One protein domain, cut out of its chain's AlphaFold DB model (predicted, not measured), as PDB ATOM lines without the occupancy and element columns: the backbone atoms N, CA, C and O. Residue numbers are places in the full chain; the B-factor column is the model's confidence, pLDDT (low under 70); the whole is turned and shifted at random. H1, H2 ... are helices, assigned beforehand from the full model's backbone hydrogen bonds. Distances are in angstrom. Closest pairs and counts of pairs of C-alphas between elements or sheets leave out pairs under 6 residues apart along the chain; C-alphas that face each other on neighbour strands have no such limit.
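What this domain is: This is residues 5 to 81 of the 190 residues of an uncharacterized protein of Amniculicola lignicola CBS 123094 (UniProt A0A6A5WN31). Picture one long helix, H3, as the core of a rounded body, with three shorter helices packed on it: H2 folds back on its first part as a tight hairpin, H1 crosses it steeply, and H4 packs on it apart from H1. From the end of H3 a long loop, residues 58 to 70, folds back to the beginning of H4, and its residues 64 to 69 stick out. The printed part has 77 residues, with four named helices in the order H1, H2, H3, H4 and no named strand, and its class is all helix. It is compact, with a radius of gyration of the C-alphas of 11.9 A, and it spans 30 by 30 by 21 A.

How they stand to each other: Begin with H3, residues 39 to 57, the longest helix. H4, residues 71 to 81, touches it at a steep tilt of 39 degrees, running the same way; look at Ser 49 and Val 72, whose C-alphas are the closest, 5.4 A apart. H2, residues 30 to 37, touches H3 at residues 41 to 46 alone; the two form a helical hairpin, opposite ways at a shallow tilt of 30 degrees, and their closest C-alphas, of Ser 35 and Arg 42, are 4.0 A apart. H1, residues 9 to 19, touches H3 at residues 44 to 48 alone, the same way at a steep tilt of 62 degrees, and the closest C-alphas, of His 13 and Tyr 48, are 6.7 A apart. H1 and H2 form a helical hairpin too, but only just touch, with 3 pairs of C-alphas within 8 A; the closest are those of Thr 19 and Pro 30, at 6.6 A. H2 and H4 also only just touch, with 3 such pairs, the closest being Leu 32 and Val 72, whose C-alphas are 6.6 A apart; they run opposite ways at a shallow tilt of 20 degrees. H1 and H4 are apart. The packing of the helices is part aligned, part crossed: 2 of the 5 touching pairs are at a shallow tilt. In H2, H3 and H4 every O i to N i+4 pair is within hydrogen-bond range; in H1 it is 5 of 7.

Where its parts are: Find C-alpha 39 at (-45.164, -30.137, 36.165); from there H3 runs 25.8 A to C-alpha 57 at (-58.882, -46.702, 50.457). H1, from Asn 9 to Thr 19, is 15.4 A long, as is H4, from Thr 71 to Asn 81, where C-alpha 81 stands at (-53.828, -42.305, 59.861). H2, from Pro 30 to Thr 37, is 10.9 A long.

The domain as a whole: The two C-alphas farthest apart are those of Ser 6 and Asn 81, at 34.3 A. The printed part has no cut. The link from H2 to H3 is tight, that from H1 to H2 short, and that from H3 to H4 long, with 13 residues. The model's mean pLDDT over the printed part is 81.1, and residues 20 to 27 and 61 to 68 are under 70.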
ATOM      1  N   GLU A   5     -37.479 -37.294  33.967       83.50
ATOM      2  CA  GLU A   5     -38.589 -36.827  33.122       83.50
ATOM      3  C   GLU A   5     -38.608 -37.424  31.719       83.50
ATOM      4  O   GLU A   5     -39.634 -37.392  31.050       83.50
ATOM      5  N   SER A   6     -37.469 -37.935  31.253       87.06
ATOM      6  CA  SER A   6     -37.371 -38.599  29.951       87.06
ATOM      7  C   SER A   6     -37.756 -40.080  30.008       87.06
ATOM      8  O   SER A   6     -37.767 -40.744  28.972       87.06
ATOM      9  N   LEU A   7     -38.054 -40.609  31.202       88.69
ATOM     10  CA  LEU A   7     -38.479 -41.993  31.376       88.69
ATOM     11  C   LEU A   7     -39.966 -42.170  31.027       88.69
ATOM     12  O   LEU A   7     -40.777 -41.293  31.319       88.69
ATOM     13  N   PRO A   8     -40.353 -43.334  30.478       91.31
ATOM     14  CA  PRO A   8     -41.751 -43.736  30.397       91.31
ATOM     15  C   PRO A   8     -42.434 -43.721  31.771       91.31
ATOM     16  O   PRO A   8     -41.827 -44.080  32.788       91.31
ATOM     17  N   ASN A   9     -43.720 -43.363  31.793       88.56
ATOM     18  CA  ASN A   9     -44.512 -43.250  33.023       88.56
ATOM     19  C   ASN A   9     -44.525 -44.553  33.838       88.56
ATOM     20  O   ASN A   9     -44.578 -44.516  35.064       88.56
ATOM     21  N   GLU A  10     -44.453 -45.705  33.173       89.38
ATOM     22  CA  GLU A  10     -44.424 -47.024  33.801       89.38
ATOM     23  C   GLU A  10     -43.192 -47.191  34.696       89.38
ATOM     24  O   GLU A  10     -43.310 -47.680  35.818       89.38
ATOM     25  N   LEU A  11     -42.026 -46.721  34.241       89.38
ATOM     26  CA  LEU A  11     -40.796 -46.774  35.032       89.38
ATOM     27  C   LEU A  11     -40.842 -45.789  36.200       89.38
ATOM     28  O   LEU A  11     -40.379 -46.105  37.293       89.38
ATOM     29  N   ILE A  12     -41.448 -44.616  35.999       88.50
ATOM     30  CA  ILE A  12     -41.650 -43.640  37.077       88.50
ATOM     31  C   ILE A  12     -42.570 -44.230  38.156       88.50
ATOM     32  O   ILE A  12     -42.282 -44.098  39.346       88.50
ATOM     33  N   HIS A  13     -43.645 -44.920  37.766       88.00
ATOM     34  CA  HIS A  13     -44.527 -45.618  38.701       88.00
ATOM     35  C   HIS A  13     -43.814 -46.746  39.450       88.00
ATOM     36  O   HIS A  13     -44.029 -46.887  40.653       88.00
ATOM     37  N   GLU A  14     -42.951 -47.510  38.777       88.75
ATOM     38  CA  GLU A  14     -42.163 -48.562  39.426       88.75
ATOM     39  C   GLU A  14     -41.234 -47.970  40.494       88.75
ATOM     40  O   GLU A  14     -41.239 -48.419  41.639       88.75
ATOM     41  N   ILE A  15     -40.533 -46.876  40.177       88.25
ATOM     42  CA  ILE A  15     -39.699 -46.139  41.141       88.25
ATOM     43  C   ILE A  15     -40.545 -45.626  42.320       88.25
ATOM     44  O   ILE A  15     -40.155 -45.755  43.484       88.25
ATOM     45  N   CYS A  16     -41.733 -45.079  42.044       86.44
ATOM     46  CA  CYS A  16     -42.662 -44.631  43.083       86.44
ATOM     47  C   CYS A  16     -43.166 -45.787  43.965       86.44
ATOM     48  O   CYS A  16     -43.486 -45.563  45.131       86.44
ATOM     49  N   SER A  17     -43.239 -47.017  43.454       86.38
ATOM     50  CA  SER A  17     -43.690 -48.181  44.226       86.38
ATOM     51  C   SER A  17     -42.737 -48.541  45.363       86.38
ATOM     52  O   SER A  17     -43.189 -48.914  46.447       86.38
ATOM     53  N   HIS A  18     -41.437 -48.321  45.159       83.56
ATOM     54  CA  HIS A  18     -40.415 -48.557  46.174       83.56
ATOM     55  C   HIS A  18     -40.396 -47.483  47.269       83.56
ATOM     56  O   HIS A  18     -40.044 -47.783  48.405       83.56
ATOM     57  N   THR A  19     -40.815 -46.256  46.950       78.50
ATOM     58  CA  THR A  19     -40.776 -45.108  47.877       78.50
ATOM     59  C   THR A  19     -42.110 -44.839  48.572       78.50
ATOM     60  O   THR A  19     -42.151 -44.162  49.594       78.50
ATOM     61  N   ALA A  20     -43.222 -45.380  48.064       69.75
ATOM     62  CA  ALA A  20     -44.568 -45.130  48.590       69.75
ATOM     63  C   ALA A  20     -44.812 -45.656  50.015       69.75
ATOM     64  O   ALA A  20     -45.843 -45.326  50.607       69.75
ATOM     65  N   PHE A  21     -43.911 -46.494  50.534       68.94
ATOM     66  CA  PHE A  21     -44.050 -47.175  51.821       68.94
ATOM     67  C   PHE A  21     -42.925 -46.874  52.816       68.94
ATOM     68  O   PHE A  21     -42.791 -47.562  53.830       68.94
ATOM     69  N   GLU A  22     -42.124 -45.847  52.537       67.56
ATOM     70  CA  GLU A  22     -41.072 -45.412  53.446       67.56
ATOM     71  C   GLU A  22     -41.641 -44.845  54.755       67.56
ATOM     72  O   GLU A  22     -42.740 -44.302  54.831       67.56
ATOM     73  N   LEU A  23     -40.878 -45.019  55.835       58.81
ATOM     74  CA  LEU A  23     -41.339 -44.802  57.209       58.81
ATOM     75  C   LEU A  23     -41.591 -43.331  57.570       58.81
ATOM     76  O   LEU A  23     -42.279 -43.074  58.573       58.81
ATOM     77  N   ASP A  24     -41.034 -42.405  56.786       62.88
ATOM     78  CA  ASP A  24     -41.068 -40.968  57.035       62.88
ATOM     79  C   ASP A  24     -42.281 -40.320  56.354       62.88
ATOM     80  O   ASP A  24     -42.228 -39.752  55.266       62.88
ATOM     81  N   TRP A  25     -43.432 -40.450  57.012       64.81
ATOM     82  CA  TRP A  25     -44.717 -39.916  56.547       64.81
ATOM     83  C   TRP A  25     -44.895 -38.413  56.834       64.81
ATOM     84  O   TRP A  25     -46.027 -37.947  56.991       64.81
ATOM     85  N   SER A  26     -43.790 -37.683  56.990       63.38
ATOM     86  CA  SER A  26     -43.750 -36.246  57.264       63.38
ATOM     87  C   SER A  26     -43.732 -35.417  55.967       63.38
ATOM     88  O   SER A  26     -43.809 -35.960  54.862       63.38
ATOM     89  N   ASP A  27     -43.624 -34.090  56.099       62.12
ATOM     90  CA  ASP A  27     -43.552 -33.136  54.977       62.12
ATOM     91  C   ASP A  27     -42.360 -33.392  54.021       62.12
ATOM     92  O   ASP A  27     -42.308 -32.817  52.938       62.12
ATOM     93  N   GLY A  28     -41.425 -34.283  54.383       71.06
ATOM     94  CA  GLY A  28     -40.275 -34.695  53.571       71.06
ATOM     95  C   GLY A  28     -40.466 -35.960  52.723       71.06
ATOM     96  O   GLY A  28     -39.482 -36.465  52.185       71.06
ATOM     97  N   HIS A  29     -41.683 -36.508  52.602       83.69
ATOM     98  CA  HIS A  29     -41.903 -37.765  51.872       83.69
ATOM     99  C   HIS A  29     -41.434 -37.673  50.397       83.69
ATOM    100  O   HIS A  29     -41.817 -36.721  49.705       83.69
ATOM    101  N   PRO A  30     -40.714 -38.676  49.846       86.56
ATOM    102  CA  PRO A  30     -40.149 -38.612  48.492       86.56
ATOM    103  C   PRO A  30     -41.167 -38.285  47.396       86.56
ATOM    104  O   PRO A  30     -40.885 -37.499  46.499       86.56
ATOM    105  N   LEU A  31     -42.386 -38.830  47.486       86.88
ATOM    106  CA  LEU A  31     -43.466 -38.506  46.541       86.88
ATOM    107  C   LEU A  31     -43.864 -37.020  46.547       86.88
ATOM    108  O   LEU A  31     -44.185 -36.492  45.484       86.88
ATOM    109  N   LEU A  32     -43.845 -36.343  47.702       87.56
ATOM    110  CA  LEU A  32     -44.105 -34.900  47.759       87.56
ATOM    111  C   LEU A  32     -42.961 -34.138  47.096       87.56
ATOM    112  O   LEU A  32     -43.211 -33.372  46.167       87.56
ATOM    113  N   ALA A  33     -41.721 -34.441  47.487       87.38
ATOM    114  CA  ALA A  33     -40.532 -33.812  46.920       87.38
ATOM    115  C   ALA A  33     -40.479 -33.966  45.390       87.38
ATOM    116  O   ALA A  33     -40.291 -32.987  44.672       87.38
ATOM    117  N   LEU A  34     -40.734 -35.173  44.874       87.50
ATOM    118  CA  LEU A  34     -40.784 -35.438  43.438       87.50
ATOM    119  C   LEU A  34     -41.928 -34.679  42.750       87.50
ATOM    120  O   LEU A  34     -41.737 -34.170  41.646       87.50
ATOM    121  N   SER A  35     -43.091 -34.541  43.393       88.19
ATOM    122  CA  SER A  35     -44.221 -33.781  42.836       88.19
ATOM    123  C   SER A  35     -43.979 -32.267  42.780       88.19
ATOM    124  O   SER A  35     -44.655 -31.560  42.025       88.19
ATOM    125  N   ASP A  36     -43.000 -31.768  43.532       86.81
ATOM    126  CA  ASP A  36     -42.623 -30.356  43.553       86.81
ATOM    127  C   ASP A  36     -41.516 -29.996  42.560       86.81
ATOM    128  O   ASP A  36     -41.343 -28.816  42.258       86.81
ATOM    129  N   THR A  37     -40.831 -30.987  41.983       88.94
ATOM    130  CA  THR A  37     -39.749 -30.754  41.011       88.94
ATOM    131  C   THR A  37     -40.253 -30.141  39.702       88.94
ATOM    132  O   THR A  37     -39.875 -29.021  39.361       88.94
ATOM    133  N   THR A  38     -41.124 -30.839  38.963       90.12
ATOM    134  CA  THR A  38     -41.642 -30.377  37.666       90.12
ATOM    135  C   THR A  38     -43.109 -30.708  37.438       90.12
ATOM    136  O   THR A  38     -43.695 -31.594  38.055       90.12
ATOM    137  N   LYS A  39     -43.737 -29.974  36.505       89.56
ATOM    138  CA  LYS A  39     -45.164 -30.137  36.165       89.56
ATOM    139  C   LYS A  39     -45.488 -31.541  35.648       89.56
ATOM    140  O   LYS A  39     -46.570 -32.047  35.935       89.56
ATOM    141  N   HIS A  40     -44.572 -32.147  34.890       88.81
ATOM    142  CA  HIS A  40     -44.740 -33.503  34.375       88.81
ATOM    143  C   HIS A  40     -44.756 -34.522  35.520       88.81
ATOM    144  O   HIS A  40     -45.756 -35.219  35.690       88.81
ATOM    145  N   LEU A  41     -43.717 -34.527  36.365       88.19
ATOM    146  CA  LEU A  41     -43.626 -35.433  37.514       88.19
ATOM    147  C   LEU A  41     -44.787 -35.235  38.488       88.19
ATOM    148  O   LEU A  41     -45.390 -36.213  38.923       88.19
ATOM    149  N   ARG A  42     -45.193 -33.987  38.740       90.69
ATOM    150  CA  ARG A  42     -46.409 -33.687  39.504       90.69
ATOM    151  C   ARG A  42     -47.626 -34.412  38.945       90.69
ATOM    152  O   ARG A  42     -48.324 -35.081  39.695       90.69
ATOM    153  N   SER A  43     -47.878 -34.296  37.641       89.50
ATOM    154  CA  SER A  43     -49.030 -34.941  37.002       89.50
ATOM    155  C   SER A  43     -48.981 -36.465  37.127       89.50
ATOM    156  O   SER A  43     -50.008 -37.084  37.397       89.50
ATOM    157  N   VAL A  44     -47.802 -37.064  36.943       90.94
ATOM    158  CA  VAL A  44     -47.605 -38.518  37.040       90.94
ATOM    159  C   VAL A  44     -47.832 -39.002  38.477       90.94
ATOM    160  O   VAL A  44     -48.585 -39.944  38.704       90.94
ATOM    161  N   ILE A  45     -47.259 -38.318  39.468       90.88
ATOM    162  CA  ILE A  45     -47.351 -38.710  40.884       90.88
ATOM    163  C   ILE A  45     -48.763 -38.489  41.443       90.88
ATOM    164  O   ILE A  45     -49.240 -39.277  42.264       90.88
ATOM    165  N   GLU A  46     -49.461 -37.447  40.988       90.19
ATOM    166  CA  GLU A  46     -50.877 -37.220  41.286       90.19
ATOM    167  C   GLU A  46     -51.754 -38.370  40.775       90.19
ATOM    168  O   GLU A  46     -52.626 -38.851  41.504       90.19
ATOM    169  N   GLU A  47     -51.508 -38.844  39.550       89.56
ATOM    170  CA  GLU A  47     -52.218 -39.997  38.987       89.56
ATOM    171  C   GLU A  47     -51.893 -41.279  39.756       89.56
ATOM    172  O   GLU A  47     -52.799 -41.992  40.192       89.56
ATOM    173  N   TYR A  48     -50.609 -41.532  40.006       90.44
ATOM    174  CA  TYR A  48     -50.148 -42.671  40.791       90.44
ATOM    175  C   TYR A  48     -50.806 -42.708  42.181       90.44
ATOM    176  O   TYR A  48     -51.399 -43.714  42.580       90.44
ATOM    177  N   SER A  49     -50.814 -41.576  42.890       89.38
ATOM    178  CA  SER A  49     -51.449 -41.445  44.209       89.38
ATOM    179  C   SER A  49     -52.966 -41.644  44.148       89.38
ATOM    180  O   SER A  49     -53.556 -42.219  45.067       89.38
ATOM    181  N   ARG A  50     -53.620 -41.223  43.056       87.69
ATOM    182  CA  ARG A  50     -55.052 -41.479  42.828       87.69
ATOM    183  C   ARG A  50     -55.334 -42.968  42.679       87.69
ATOM    184  O   ARG A  50     -56.278 -43.472  43.289       87.69
ATOM    185  N   VAL A  51     -54.510 -43.674  41.903       88.81
ATOM    186  CA  VAL A  51     -54.607 -45.129  41.732       88.81
ATOM    187  C   VAL A  51     -54.437 -45.834  43.078       88.81
ATOM    188  O   VAL A  51     -55.223 -46.731  43.393       88.81
ATOM    189  N   LEU A  52     -53.482 -45.402  43.907       88.50
ATOM    190  CA  LEU A  52     -53.281 -45.952  45.251       88.50
ATOM    191  C   LEU A  52     -54.487 -45.716  46.167       88.50
ATOM    192  O   LEU A  52     -54.977 -46.666  46.777       88.50
ATOM    193  N   LEU A  53     -55.030 -44.497  46.212       87.69
ATOM    194  CA  LEU A  53     -56.229 -44.179  47.001       87.69
ATOM    195  C   LEU A  53     -57.445 -44.998  46.559       87.69
ATOM    196  O   LEU A  53     -58.174 -45.529  47.401       87.69
ATOM    197  N   LYS A  54     -57.638 -45.174  45.252       88.00
ATOM    198  CA  LYS A  54     -58.726 -46.000  44.726       88.00
ATOM    199  C   LYS A  54     -58.560 -47.467  45.116       88.00
ATOM    200  O   LYS A  54     -59.519 -48.075  45.575       88.00
ATOM    201  N   ARG A  55     -57.352 -48.023  44.971       87.25
ATOM    202  CA  ARG A  55     -57.058 -49.434  45.279       87.25
ATOM    203  C   ARG A  55     -57.107 -49.741  46.775       87.25
ATOM    204  O   ARG A  55     -57.596 -50.794  47.161       87.25
ATOM    205  N   GLN A  56     -56.565 -48.856  47.610       84.25
ATOM    206  CA  GLN A  56     -56.306 -49.149  49.024       84.25
ATOM    207  C   GLN A  56     -57.331 -48.546  49.976       84.25
ATOM    208  O   GLN A  56     -57.608 -49.142  51.022       84.25
ATOM    209  N   ALA A  57     -57.893 -47.390  49.635       79.62
ATOM    210  CA  ALA A  57     -58.882 -46.702  50.457       79.62
ATOM    211  C   ALA A  57     -60.316 -46.876  49.934       79.62
ATOM    212  O   ALA A  57     -61.247 -46.422  50.594       79.62
ATOM    213  N   ASN A  58     -60.504 -47.505  48.763       80.50
ATOM    214  CA  ASN A  58     -61.769 -47.500  48.014       80.50
ATOM    215  C   ASN A  58     -62.326 -46.078  47.815       80.50
ATOM    216  O   ASN A  58     -63.536 -45.870  47.727       80.50
ATOM    217  N   LEU A  59     -61.436 -45.081  47.754       73.19
ATOM    218  CA  LEU A  59     -61.794 -43.687  47.528       73.19
ATOM    219  C   LEU A  59     -61.672 -43.390  46.034       73.19
ATOM    220  O   LEU A  59     -60.570 -43.188  45.523       73.19
ATOM    221  N   ASP A  60     -62.805 -43.353  45.330       72.38
ATOM    222  CA  ASP A  60     -62.849 -42.881  43.942       72.38
ATOM    223  C   ASP A  60     -62.765 -41.351  43.932       72.38
ATOM    224  O   ASP A  60     -63.772 -40.639  43.979       72.38
ATOM    225  N   ILE A  61     -61.539 -40.824  43.927       66.88
ATOM    226  CA  ILE A  61     -61.306 -39.383  43.821       66.88
ATOM    227  C   ILE A  61     -61.496 -38.980  42.360       66.88
ATOM    228  O   ILE A  61     -60.543 -38.828  41.597       66.88
ATOM    229  N   ARG A  62     -62.753 -38.769  41.972       64.56
ATOM    230  CA  ARG A  62     -63.079 -37.956  40.800       64.56
ATOM    231  C   ARG A  62     -62.779 -36.523  41.192       64.56
ATOM    232  O   ARG A  62     -63.556 -35.956  41.951       64.56
ATOM    233  N   LEU A  63     -61.631 -35.988  40.771       53.97
ATOM    234  CA  LEU A  63     -61.190 -34.631  41.111       53.97
ATOM    235  C   LEU A  63     -62.370 -33.644  40.988       53.97
ATOM    236  O   LEU A  63     -62.788 -33.325  39.873       53.97
ATOM    237  N   PRO A  64     -62.932 -33.135  42.100       49.84
ATOM    238  CA  PRO A  64     -63.780 -31.962  42.031       49.84
ATOM    239  C   PRO A  64     -62.901 -30.822  41.517       49.84
ATOM    240  O   PRO A  64     -61.803 -30.615  42.033       49.84
ATOM    241  N   LYS A  65     -63.395 -30.041  40.551       52.56
ATOM    242  CA  LYS A  65     -62.694 -28.892  39.936       52.56
ATOM    243  C   LYS A  65     -62.195 -27.816  40.934       52.56
ATOM    244  O   LYS A  65     -61.595 -26.838  40.514       52.56
ATOM    245  N   LYS A  66     -62.465 -27.969  42.238       52.06
ATOM    246  CA  LYS A  66     -62.162 -27.029  43.333       52.06
ATOM    247  C   LYS A  66     -61.468 -27.691  44.533       52.06
ATOM    248  O   LYS A  66     -61.693 -27.295  45.673       52.06
ATOM    249  N   VAL A  67     -60.679 -28.743  44.324       57.94
ATOM    250  CA  VAL A  67     -59.882 -29.308  45.418       57.94
ATOM    251  C   VAL A  67     -58.584 -28.526  45.579       57.94
ATOM    252  O   VAL A  67     -57.778 -28.455  44.664       57.94
ATOM    253  N   THR A  68     -58.388 -27.969  46.773       61.09
ATOM    254  CA  THR A  68     -57.190 -27.215  47.171       61.09
ATOM    255  C   THR A  68     -56.024 -28.102  47.616       61.09
ATOM    256  O   THR A  68     -54.920 -27.609  47.790       61.09
ATOM    257  N   THR A  69     -56.256 -29.403  47.828       70.56
ATOM    258  CA  THR A  69     -55.271 -30.350  48.377       70.56
ATOM    259  C   THR A  69     -54.856 -31.387  47.340       70.56
ATOM    260  O   THR A  69     -55.714 -32.092  46.809       70.56
ATOM    261  N   SER A  70     -53.550 -31.509  47.093       84.25
ATOM    262  CA  SER A  70     -52.952 -32.516  46.202       84.25
ATOM    263  C   SER A  70     -53.411 -33.936  46.552       84.25
ATOM    264  O   SER A  70     -53.647 -34.282  47.719       84.25
ATOM    265  N   THR A  71     -53.541 -34.794  45.539       86.94
ATOM    266  CA  THR A  71     -53.894 -36.210  45.741       86.94
ATOM    267  C   THR A  71     -52.787 -36.929  46.506       86.94
ATOM    268  O   THR A  71     -53.079 -37.796  47.328       86.94
ATOM    269  N   VAL A  72     -51.534 -36.505  46.315       87.75
ATOM    270  CA  VAL A  72     -50.362 -37.000  47.053       87.75
ATOM    271  C   VAL A  72     -50.514 -36.757  48.555       87.75
ATOM    272  O   VAL A  72     -50.463 -37.704  49.338       87.75
ATOM    273  N   SER A  73     -50.808 -35.523  48.985       86.75
ATOM    274  CA  SER A  73     -50.996 -35.223  50.413       86.75
ATOM    275  C   SER A  73     -52.180 -35.983  51.012       86.75
ATOM    276  O   SER A  73     -52.141 -36.392  52.173       86.75
ATOM    277  N   ARG A  74     -53.241 -36.222  50.229       87.19
ATOM    278  CA  ARG A  74     -54.374 -37.055  50.664       87.19
ATOM    279  C   ARG A  74     -53.970 -38.512  50.858       87.19
ATOM    280  O   ARG A  74     -54.376 -39.103  51.858       87.19
ATOM    281  N   TRP A  75     -53.181 -39.070  49.940       87.25
ATOM    282  CA  TRP A  75     -52.626 -40.416  50.060       87.25
ATOM    283  C   TRP A  75     -51.781 -40.542  51.327       87.25
ATOM    284  O   TRP A  75     -52.072 -41.389  52.167       87.25
ATOM    285  N   LEU A  76     -50.831 -39.631  51.537       86.94
ATOM    286  CA  LEU A  76     -49.958 -39.652  52.713       86.94
ATOM    287  C   LEU A  76     -50.730 -39.487  54.025       86.94
ATOM    288  O   LEU A  76     -50.498 -40.215  54.995       86.94
ATOM    289  N   LYS A  77     -51.731 -38.598  54.056       86.38
ATOM    290  CA  LYS A  77     -52.628 -38.460  55.210       86.38
ATOM    291  C   LYS A  77     -53.417 -39.741  55.471       86.38
ATOM    292  O   LYS A  77     -53.630 -40.095  56.630       86.38
ATOM    293  N   TRP A  78     -53.869 -40.418  54.418       87.50
ATOM    294  CA  TRP A  78     -54.602 -41.668  54.549       87.50
ATOM    295  C   TRP A  78     -53.702 -42.780  55.096       87.50
ATOM    296  O   TRP A  78     -54.058 -43.383  56.107       87.50
ATOM    297  N   VAL A  79     -52.524 -42.992  54.502       86.00
ATOM    298  CA  VAL A  79     -51.590 -44.055  54.908       86.00
ATOM    299  C   VAL A  79     -51.097 -43.869  56.339       86.00
ATOM    300  O   VAL A  79     -51.002 -44.851  57.066       86.00
ATOM    301  N   SER A  80     -50.858 -42.628  56.776       86.00
ATOM    302  CA  SER A  80     -50.380 -42.317  58.135       86.00
ATOM    303  C   SER A  80     -51.445 -42.444  59.231       86.00
ATOM    304  O   SER A  80     -51.102 -42.617  60.401       86.00
ATOM    305  N   ASN A  81     -52.735 -42.356  58.883       89.25
ATOM    306  CA  ASN A  81     -53.828 -42.305  59.861       89.25
ATOM    307  C   ASN A  81     -54.845 -43.437  59.728       89.25
ATOM    308  O   ASN A  81     -55.827 -43.444  60.471       89.25
TER     309      ASN A  81